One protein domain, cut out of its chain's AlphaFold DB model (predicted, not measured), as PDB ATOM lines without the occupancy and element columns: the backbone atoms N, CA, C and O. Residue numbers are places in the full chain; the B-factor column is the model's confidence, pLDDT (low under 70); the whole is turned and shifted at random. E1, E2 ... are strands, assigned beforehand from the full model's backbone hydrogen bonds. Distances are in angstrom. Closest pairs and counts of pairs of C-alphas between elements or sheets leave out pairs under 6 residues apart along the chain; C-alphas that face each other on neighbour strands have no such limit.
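AT A GLANCE: This is residues 24 to 87 of the 270 residues of the protein "Fibronectin type-III domain-containing protein" of Clytia hemisphaerica (UniProt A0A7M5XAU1). With little regular structure, this is mostly loops, with two small antiparallel hairpins, E1 with E2 and E3 with E4, set one after the other along an only just rod-like outline of 42 by 21 by 18 A. Between them loops the stretch 42 to 64, where residues 46 to 47 pair antiparallel with 59 to 60. The printed part has 64 residues, 14 in four named strands, E1 to E4 in order, and no named helix: all strand, only just loose, close to compact, radius of gyration of the C-alphas 13.0 A.

IN THESE COORDINATES: E1, residues 32 to 35, begins at C-alpha 32 (-10.926, -34.109, -21.173) and spans 9.3 A; E2, residues 38 to 41, spans 9.9 A. E3, residues 65 to 67, spans 7.1 A; E4, residues 74 to 76, spans 6.6 A, ending at C-alpha 76 (-19.869, -23.831, -39.944).

HOW THE PARTS SIT: E1 and E2 are antiparallel at 138 degrees, N 33 to O 40 2.9 A. E3 and E4 are antiparallel at 144 degrees, N 75 to O 66 2.7 A. E2 and E3 are apart.

THE WHOLE: The C-alphas farthest apart, Val 24 and Gly 79, are 43.6 A apart. The printed part has no cut. The link E2 to E3 is long. Residues 24 to 26 and 50 to 56 have pLDDT under 70.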
ATOM      1  N   VAL A  24     -19.146 -40.100  -6.817       47.97
ATOM      2  CA  VAL A  24     -17.983 -39.952  -7.697       47.97
ATOM      3  C   VAL A  24     -18.267 -38.740  -8.576       47.97
ATOM      4  O   VAL A  24     -18.829 -38.867  -9.663       47.97
ATOM      5  N   ASP A  25     -17.891 -37.556  -8.093       48.22
ATOM      6  CA  ASP A  25     -17.601 -36.424  -8.966       48.22
ATOM      7  C   ASP A  25     -16.560 -36.925  -9.968       48.22
ATOM      8  O   ASP A  25     -15.379 -37.093  -9.645       48.22
ATOM      9  N   ILE A  26     -17.015 -37.269 -11.176       59.66
ATOM     10  CA  ILE A  26     -16.148 -37.703 -12.269       59.66
ATOM     11  C   ILE A  26     -15.379 -36.460 -12.723       59.66
ATOM     12  O   ILE A  26     -15.698 -35.812 -13.721       59.66
ATOM     13  N   ASN A  27     -14.350 -36.114 -11.956       73.06
ATOM     14  CA  ASN A  27     -13.387 -35.086 -12.289       73.06
ATOM     15  C   ASN A  27     -12.527 -35.619 -13.433       73.06
ATOM     16  O   ASN A  27     -11.528 -36.317 -13.249       73.06
ATOM     17  N   CYS A  28     -12.964 -35.324 -14.655       75.25
ATOM     18  CA  CYS A  28     -12.209 -35.626 -15.856       75.25
ATOM     19  C   CYS A  28     -10.828 -34.943 -15.813       75.25
ATOM     20  O   CYS A  28     -10.691 -33.801 -15.372       75.25
ATOM     21  N   ARG A  29      -9.782 -35.640 -16.283       80.62
ATOM     22  CA  ARG A  29      -8.411 -35.101 -16.343       80.62
ATOM     23  C   ARG A  29      -8.360 -33.814 -17.177       80.62
ATOM     24  O   ARG A  29      -9.136 -33.645 -18.121       80.62
ATOM     25  N   LYS A  30      -7.392 -32.935 -16.895       72.44
ATOM     26  CA  LYS A  30      -7.134 -31.724 -17.696       72.44
ATOM     27  C   LYS A  30      -7.032 -32.087 -19.187       72.44
ATOM     28  O   LYS A  30      -6.272 -32.975 -19.557       72.44
ATOM     29  N   GLY A  31      -7.817 -31.412 -20.029       70.88
ATOM     30  CA  GLY A  31      -7.906 -31.714 -21.465       70.88
ATOM     31  C   GLY A  31      -8.927 -32.796 -21.842       70.88
ATOM     32  O   GLY A  31      -8.965 -33.209 -23.000       70.88
ATOM     33  N   THR A  32      -9.774 -33.236 -20.906       79.56
ATOM     34  CA  THR A  32     -10.926 -34.109 -21.173       79.56
ATOM     35  C   THR A  32     -12.225 -33.488 -20.657       79.56
ATOM     36  O   THR A  32     -12.201 -32.639 -19.769       79.56
ATOM     37  N   ILE A  33     -13.358 -33.875 -21.244       80.25
ATOM     38  CA  ILE A  33     -14.706 -33.445 -20.834       80.25
ATOM     39  C   ILE A  33     -15.599 -34.634 -20.546       80.25
ATOM     40  O   ILE A  33     -15.472 -35.673 -21.191       80.25
ATOM     41  N   LEU A  34     -16.530 -34.446 -19.609       78.56
ATOM     42  CA  LEU A  34     -17.591 -35.401 -19.332       78.56
ATOM     43  C   LEU A  34     -18.654 -35.309 -20.432       78.56
ATOM     44  O   LEU A  34     -19.278 -34.267 -20.626       78.56
ATOM     45  N   TYR A  35     -18.844 -36.402 -21.164       78.69
ATOM     46  CA  TYR A  35     -19.859 -36.532 -22.203       78.69
ATOM     47  C   TYR A  35     -20.531 -37.901 -22.075       78.69
ATOM     48  O   TYR A  35     -19.858 -38.930 -22.157       78.69
ATOM     49  N   HIS A  36     -21.846 -37.915 -21.825       79.75
ATOM     50  CA  HIS A  36     -22.627 -39.127 -21.530       79.75
ATOM     51  C   HIS A  36     -21.950 -40.056 -20.499       79.75
ATOM     52  O   HIS A  36     -21.762 -41.250 -20.741       79.75
ATOM     53  N   GLY A  37     -21.519 -39.491 -19.365       77.94
ATOM     54  CA  GLY A  37     -20.902 -40.249 -18.268       77.94
ATOM     55  C   GLY A  37     -19.484 -40.768 -18.544       77.94
ATOM     56  O   GLY A  37     -18.958 -41.546 -17.754       77.94
ATOM     57  N   LYS A  38     -18.845 -40.364 -19.652       83.19
ATOM     58  CA  LYS A  38     -17.466 -40.747 -19.997       83.19
ATOM     59  C   LYS A  38     -16.585 -39.521 -20.183       83.19
ATOM     60  O   LYS A  38     -16.994 -38.554 -20.820       83.19
ATOM     61  N   CYS A  39     -15.350 -39.585 -19.691       83.38
ATOM     62  CA  CYS A  39     -14.337 -38.581 -20.000       83.38
ATOM     63  C   CYS A  39     -13.762 -38.836 -21.395       83.38
ATOM     64  O   CYS A  39     -13.145 -39.874 -21.640       83.38
ATOM     65  N   ILE A  40     -13.954 -37.891 -22.308       84.88
ATOM     66  CA  ILE A  40     -13.418 -37.944 -23.673       84.88
ATOM     67  C   ILE A  40     -12.415 -36.817 -23.897       84.88
ATOM     68  O   ILE A  40     -12.491 -35.775 -23.247       84.88
ATOM     69  N   LEU A  41     -11.481 -37.017 -24.829       84.00
ATOM     70  CA  LEU A  41     -10.534 -35.976 -25.222       84.00
ATOM     71  C   LEU A  41     -11.270 -34.734 -25.718       84.00
ATOM     72  O   LEU A  41     -12.212 -34.813 -26.509       84.00
ATOM     73  N   TYR A  42     -10.803 -33.585 -25.251       74.56
ATOM     74  CA  TYR A  42     -11.345 -32.299 -25.630       74.56
ATOM     75  C   TYR A  42     -10.969 -31.970 -27.079       74.56
ATOM     76  O   TYR A  42      -9.794 -31.778 -27.386       74.56
ATOM     77  N   THR A  43     -11.954 -31.871 -27.973       85.38
ATOM     78  CA  THR A  43     -11.734 -31.522 -29.388       85.38
ATOM     79  C   THR A  43     -12.601 -30.340 -29.819       85.38
ATOM     80  O   THR A  43     -13.593 -30.011 -29.170       85.38
ATOM     81  N   ASN A  44     -12.282 -29.740 -30.971       86.19
ATOM     82  CA  ASN A  44     -13.071 -28.654 -31.577       86.19
ATOM     83  C   ASN A  44     -14.462 -29.106 -32.071       86.19
ATOM     84  O   ASN A  44     -15.179 -28.344 -32.715       86.19
ATOM     85  N   SER A  45     -14.855 -30.353 -31.810       88.44
ATOM     86  CA  SER A  45     -16.183 -30.884 -32.119       88.44
ATOM     87  C   SER A  45     -17.181 -30.692 -30.975       88.44
ATOM     88  O   SER A  45     -18.298 -31.192 -31.089       88.44
ATOM     89  N   PHE A  46     -16.807 -30.007 -29.890       88.81
ATOM     90  CA  PHE A  46     -17.658 -29.791 -28.718       88.81
ATOM     91  C   PHE A  46     -17.746 -28.313 -28.340       88.81
ATOM     92  O   PHE A  46     -16.766 -27.578 -28.427       88.81
ATOM     93  N   TYR A  47     -18.917 -27.882 -27.878       88.25
ATOM     94  CA  TYR A  47     -19.163 -26.527 -27.388       88.25
ATOM     95  C   TYR A  47     -19.887 -26.564 -26.041       88.25
ATOM     96  O   TYR A  47     -20.621 -27.507 -25.740       88.25
ATOM     97  N   ARG A  48     -19.683 -25.527 -25.232       84.69
ATOM     98  CA  ARG A  48     -20.391 -25.289 -23.978       84.69
ATOM     99  C   ARG A  48     -21.694 -24.558 -24.283       84.69
ATOM    100  O   ARG A  48     -21.672 -23.401 -24.697       84.69
ATOM    101  N   GLY A  49     -22.822 -25.239 -24.107       73.81
ATOM    102  CA  GLY A  49     -24.138 -24.619 -24.253       73.81
ATOM    103  C   GLY A  49     -24.421 -23.651 -23.104       73.81
ATOM    104  O   GLY A  49     -24.089 -23.933 -21.955       73.81
ATOM    105  N   THR A  50     -25.044 -22.512 -23.395       67.62
ATOM    106  CA  THR A  50     -25.575 -21.608 -22.366       67.62
ATOM    107  C   THR A  50     -26.844 -22.212 -21.756       67.62
ATOM    108  O   THR A  50     -27.718 -22.652 -22.500       67.62
ATOM    109  N   GLY A  51     -26.950 -22.234 -20.423       63.16
ATOM    110  CA  GLY A  51     -28.162 -22.682 -19.719       63.16
ATOM    111  C   GLY A  51     -28.271 -24.189 -19.456       63.16
ATOM    112  O   GLY A  51     -29.377 -24.682 -19.267       63.16
ATOM    113  N   VAL A  52     -27.160 -24.935 -19.458       56.16
ATOM    114  CA  VAL A  52     -27.163 -26.361 -19.086       56.16
ATOM    115  C   VAL A  52     -26.703 -26.516 -17.637       56.16
ATOM    116  O   VAL A  52     -25.690 -25.930 -17.253       56.16
ATOM    117  N   SER A  53     -27.456 -27.280 -16.839       56.22
ATOM    118  CA  SER A  53     -27.081 -27.673 -15.478       56.22
ATOM    119  C   SER A  53     -25.741 -28.426 -15.476       56.22
ATOM    120  O   SER A  53     -25.324 -28.985 -16.494       56.22
ATOM    121  N   ASN A  54     -25.051 -28.424 -14.332       55.50
ATOM    122  CA  ASN A  54     -23.643 -28.821 -14.185       55.50
ATOM    123  C   ASN A  54     -23.267 -30.217 -14.741       55.50
ATOM    124  O   ASN A  54     -22.086 -30.463 -14.977       55.50
ATOM    125  N   ASN A  55     -24.233 -31.101 -15.025       55.38
ATOM    126  CA  ASN A  55     -23.978 -32.494 -15.411       55.38
ATOM    127  C   ASN A  55     -23.820 -32.761 -16.927       55.38
ATOM    128  O   ASN A  55     -23.292 -33.810 -17.286       55.38
ATOM    129  N   GLU A  56     -24.186 -31.838 -17.828       61.38
ATOM    130  CA  GLU A  56     -23.918 -31.956 -19.282       61.38
ATOM    131  C   GLU A  56     -23.350 -30.647 -19.853       61.38
ATOM    132  O   GLU A  56     -23.918 -29.993 -20.729       61.38
ATOM    133  N   LEU A  57     -22.188 -30.244 -19.338       74.25
ATOM    134  CA  LEU A  57     -21.576 -28.954 -19.662       74.25
ATOM    135  C   LEU A  57     -21.231 -28.786 -21.160       74.25
ATOM    136  O   LEU A  57     -21.088 -27.657 -21.627       74.25
ATOM    137  N   TYR A  58     -21.093 -29.882 -21.919       80.44
ATOM    138  CA  TYR A  58     -20.651 -29.871 -23.316       80.44
ATOM    139  C   TYR A  58     -21.563 -30.673 -24.239       80.44
ATOM    140  O   TYR A  58     -21.951 -31.801 -23.948       80.44
ATOM    141  N   ARG A  59     -21.833 -30.102 -25.414       86.19
ATOM    142  CA  ARG A  59     -22.599 -30.732 -26.493       86.19
ATOM    143  C   ARG A  59     -21.743 -30.866 -27.740       86.19
ATOM    144  O   ARG A  59     -20.830 -30.073 -27.975       86.19
ATOM    145  N   LYS A  60     -22.050 -31.873 -28.552       90.06
ATOM    146  CA  LYS A  60     -21.367 -32.106 -29.823       90.06
ATOM    147  C   LYS A  60     -21.868 -31.121 -30.881       90.06
ATOM    148  O   LYS A  60     -23.067 -30.894 -31.014       90.06
ATOM    149  N   CYS A  61     -20.944 -30.561 -31.647       92.44
ATOM    150  CA  CYS A  61     -21.245 -29.776 -32.830       92.44
ATOM    151  C   CYS A  61     -21.952 -30.627 -33.892       92.44
ATOM    152  O   CYS A  61     -21.631 -31.805 -34.079       92.44
ATOM    153  N   GLY A  62     -22.879 -30.010 -34.625       92.06
ATOM    154  CA  GLY A  62     -23.484 -30.630 -35.802       92.06
ATOM    155  C   GLY A  62     -22.449 -30.927 -36.893       92.06
ATOM    156  O   GLY A  62     -21.349 -30.366 -36.909       92.06
ATOM    157  N   ASN A  63     -22.802 -31.797 -37.840       92.69
ATOM    158  CA  ASN A  63     -21.918 -32.127 -38.959       92.69
ATOM    159  C   ASN A  63     -21.498 -30.867 -39.738       92.69
ATOM    160  O   ASN A  63     -22.272 -29.920 -39.869       92.69
ATOM    161  N   ASN A  64     -20.273 -30.871 -40.270       93.19
ATOM    162  CA  ASN A  64     -19.668 -29.751 -41.006       93.19
ATOM    163  C   ASN A  64     -19.547 -28.443 -40.201       93.19
ATOM    164  O   ASN A  64     -19.603 -27.342 -40.760       93.19
ATOM    165  N   SER A  65     -19.392 -28.560 -38.883       94.44
ATOM    166  CA  SER A  65     -19.187 -27.426 -37.992       94.44
ATOM    167  C   SER A  65     -18.132 -27.725 -36.933       94.44
ATOM    168  O   SER A  65     -17.825 -28.882 -36.642       94.44
ATOM    169  N   GLN A  66     -17.569 -26.664 -36.369       94.44
ATOM    170  CA  GLN A  66     -16.576 -26.719 -35.303       94.44
ATOM    171  C   GLN A  66     -16.860 -25.643 -34.263       94.44
ATOM    172  O   GLN A  66     -17.435 -24.603 -34.579       94.44
ATOM    173  N   SER A  67     -16.445 -25.864 -33.026       92.69
ATOM    174  CA  SER A  67     -16.548 -24.874 -31.962       92.69
ATOM    175  C   SER A  67     -15.759 -23.612 -32.309       92.69
ATOM    176  O   SER A  67     -14.646 -23.693 -32.832       92.69
ATOM    177  N   ASN A  68     -16.301 -22.442 -31.976       91.00
ATOM    178  CA  ASN A  68     -15.546 -21.193 -32.010       91.00
ATOM    179  C   ASN A  68     -14.418 -21.187 -30.959       91.00
ATOM    180  O   ASN A  68     -14.366 -22.047 -30.084       91.00
ATOM    181  N   VAL A  69     -13.544 -20.175 -31.006       87.75
ATOM    182  CA  VAL A  69     -12.404 -20.025 -30.076       87.75
ATOM    183  C   VAL A  69     -12.851 -20.015 -28.610       87.75
ATOM    184  O   VAL A  69     -12.263 -20.708 -27.787       87.75
ATOM    185  N   ASN A  70     -13.950 -19.314 -28.310       85.50
ATOM    186  CA  ASN A  70     -14.527 -19.238 -26.958       85.50
ATOM    187  C   ASN A  70     -15.398 -20.455 -26.608       85.50
ATOM    188  O   ASN A  70     -15.898 -20.562 -25.493       85.50
ATOM    189  N   ARG A  71     -15.601 -21.356 -27.573       84.00
ATOM    190  CA  ARG A  71     -16.312 -22.632 -27.439       84.00
ATOM    191  C   ARG A  71     -17.726 -22.508 -26.882       84.00
ATOM    192  O   ARG A  71     -18.233 -23.442 -26.277       84.00
ATOM    193  N   THR A  72     -18.377 -21.377 -27.113       85.69
ATOM    194  CA  THR A  72     -19.770 -21.111 -26.734       85.69
ATOM    195  C   THR A  72     -20.758 -21.547 -27.811       85.69
ATOM    196  O   THR A  72     -21.941 -21.730 -27.539       85.69
ATOM    197  N   ARG A  73     -20.290 -21.716 -29.053       89.81
ATOM    198  CA  ARG A  73     -21.118 -22.112 -30.196       89.81
ATOM    199  C   ARG A  73     -20.299 -22.802 -31.277       89.81
ATOM    200  O   ARG A  73     -19.091 -22.602 -31.378       89.81
ATOM    201  N   CYS A  74     -20.968 -23.552 -32.139       92.56
ATOM    202  CA  CYS A  74     -20.365 -24.150 -33.321       92.56
ATOM    203  C   CYS A  74     -20.607 -23.271 -34.547       92.56
ATOM    204  O   CYS A  74     -21.752 -22.945 -34.884       92.56
ATOM    205  N   ILE A  75     -19.518 -22.928 -35.223       92.69
ATOM    206  CA  ILE A  75     -19.472 -22.231 -36.503       92.69
ATOM    207  C   ILE A  75     -19.337 -23.246 -37.638       92.69
ATOM    208  O   ILE A  75     -18.675 -24.274 -37.494       92.69
ATOM    209  N   CYS A  76     -19.983 -22.978 -38.766       92.62
ATOM    210  CA  CYS A  76     -19.869 -23.831 -39.944       92.62
ATOM    211  C   CYS A  76     -18.470 -23.729 -40.563       92.62
ATOM    212  O   CYS A  76     -17.813 -22.688 -40.460       92.62
ATOM    213  N   TYR A  77     -18.022 -24.793 -41.231       92.75
ATOM    214  CA  TYR A  77     -16.824 -24.706 -42.067       92.75
ATOM    215  C   TYR A  77     -17.018 -23.704 -43.218       92.75
ATOM    216  O   TYR A  77     -18.154 -23.461 -43.633       92.75
ATOM    217  N   PRO A  78     -15.931 -23.137 -43.774       88.88
ATOM    218  CA  PRO A  78     -16.022 -22.232 -44.916       88.88
ATOM    219  C   PRO A  78     -16.841 -22.828 -46.070       88.88
ATOM    220  O   PRO A  78     -16.603 -23.955 -46.502       88.88
ATOM    221  N   GLY A  79     -17.820 -22.066 -46.563       85.56
ATOM    222  CA  GLY A  79     -18.742 -22.499 -47.619       85.56
ATOM    223  C   GLY A  79     -19.957 -23.297 -47.135       85.56
ATOM    224  O   GLY A  79     -20.849 -23.544 -47.936       85.56
ATOM    225  N   TYR A  80     -20.037 -23.659 -45.854       90.00
ATOM    226  CA  TYR A  80     -21.222 -24.273 -45.257       90.00
ATOM    227  C   TYR A  80     -22.043 -23.234 -44.493       90.00
ATOM    228  O   TYR A  80     -21.502 -22.286 -43.924       90.00
ATOM    229  N   ILE A  81     -23.357 -23.438 -44.446       89.50
ATOM    230  CA  ILE A  81     -24.297 -22.556 -43.755       89.50
ATOM    231  C   ILE A  81     -25.208 -23.358 -42.828       89.50
ATOM    232  O   ILE A  81     -25.431 -24.552 -43.030       89.50
ATOM    233  N   ARG A  82     -25.769 -22.689 -41.822       89.56
ATOM    234  CA  ARG A  82     -26.842 -23.239 -40.991       89.56
ATOM    235  C   ARG A  82     -28.144 -22.552 -41.381       89.56
ATOM    236  O   ARG A  82     -28.179 -21.329 -41.494       89.56
ATOM    237  N   LEU A  83     -29.199 -23.329 -41.612       85.69
ATOM    238  CA  LEU A  83     -30.492 -22.764 -41.991       85.69
ATOM    239  C   LEU A  83     -31.073 -21.898 -40.858       85.69
ATOM    240  O   LEU A  83     -30.912 -22.265 -39.690       85.69
ATOM    241  N   PRO A  84     -31.779 -20.795 -41.182       81.12
ATOM    242  CA  PRO A  84     -32.384 -19.917 -40.175       81.12
ATOM    243  C   PRO A  84     -33.329 -20.650 -39.215       81.12
ATOM    244  O   PRO A  84     -33.330 -20.375 -38.020       81.12
ATOM    245  N   GLU A  85     -34.060 -21.649 -39.716       78.75
ATOM    246  CA  GLU A  85     -34.984 -22.485 -38.934       78.75
ATOM    247  C   GLU A  85     -34.307 -23.234 -37.780       78.75
ATOM    248  O   GLU A  85     -34.947 -23.545 -36.783       78.75
ATOM    249  N   HIS A  86     -33.002 -23.504 -37.875       80.94
ATOM    250  CA  HIS A  86     -32.270 -24.156 -36.793       80.94
ATOM    251  C   HIS A  86     -31.892 -23.193 -35.661       80.94
ATOM    252  O   HIS A  86     -31.165 -23.607 -34.767       80.94
ATOM    253  N   ASN A  87     -32.344 -21.933 -35.684       71.38
ATOM    254  CA  ASN A  87     -32.113 -20.912 -34.652       71.38
ATOM    255  C   ASN A  87     -30.657 -20.866 -34.144       71.38
ATOM    256  O   ASN A  87     -30.378 -20.817 -32.950       71.38
TER     257      ASN A  87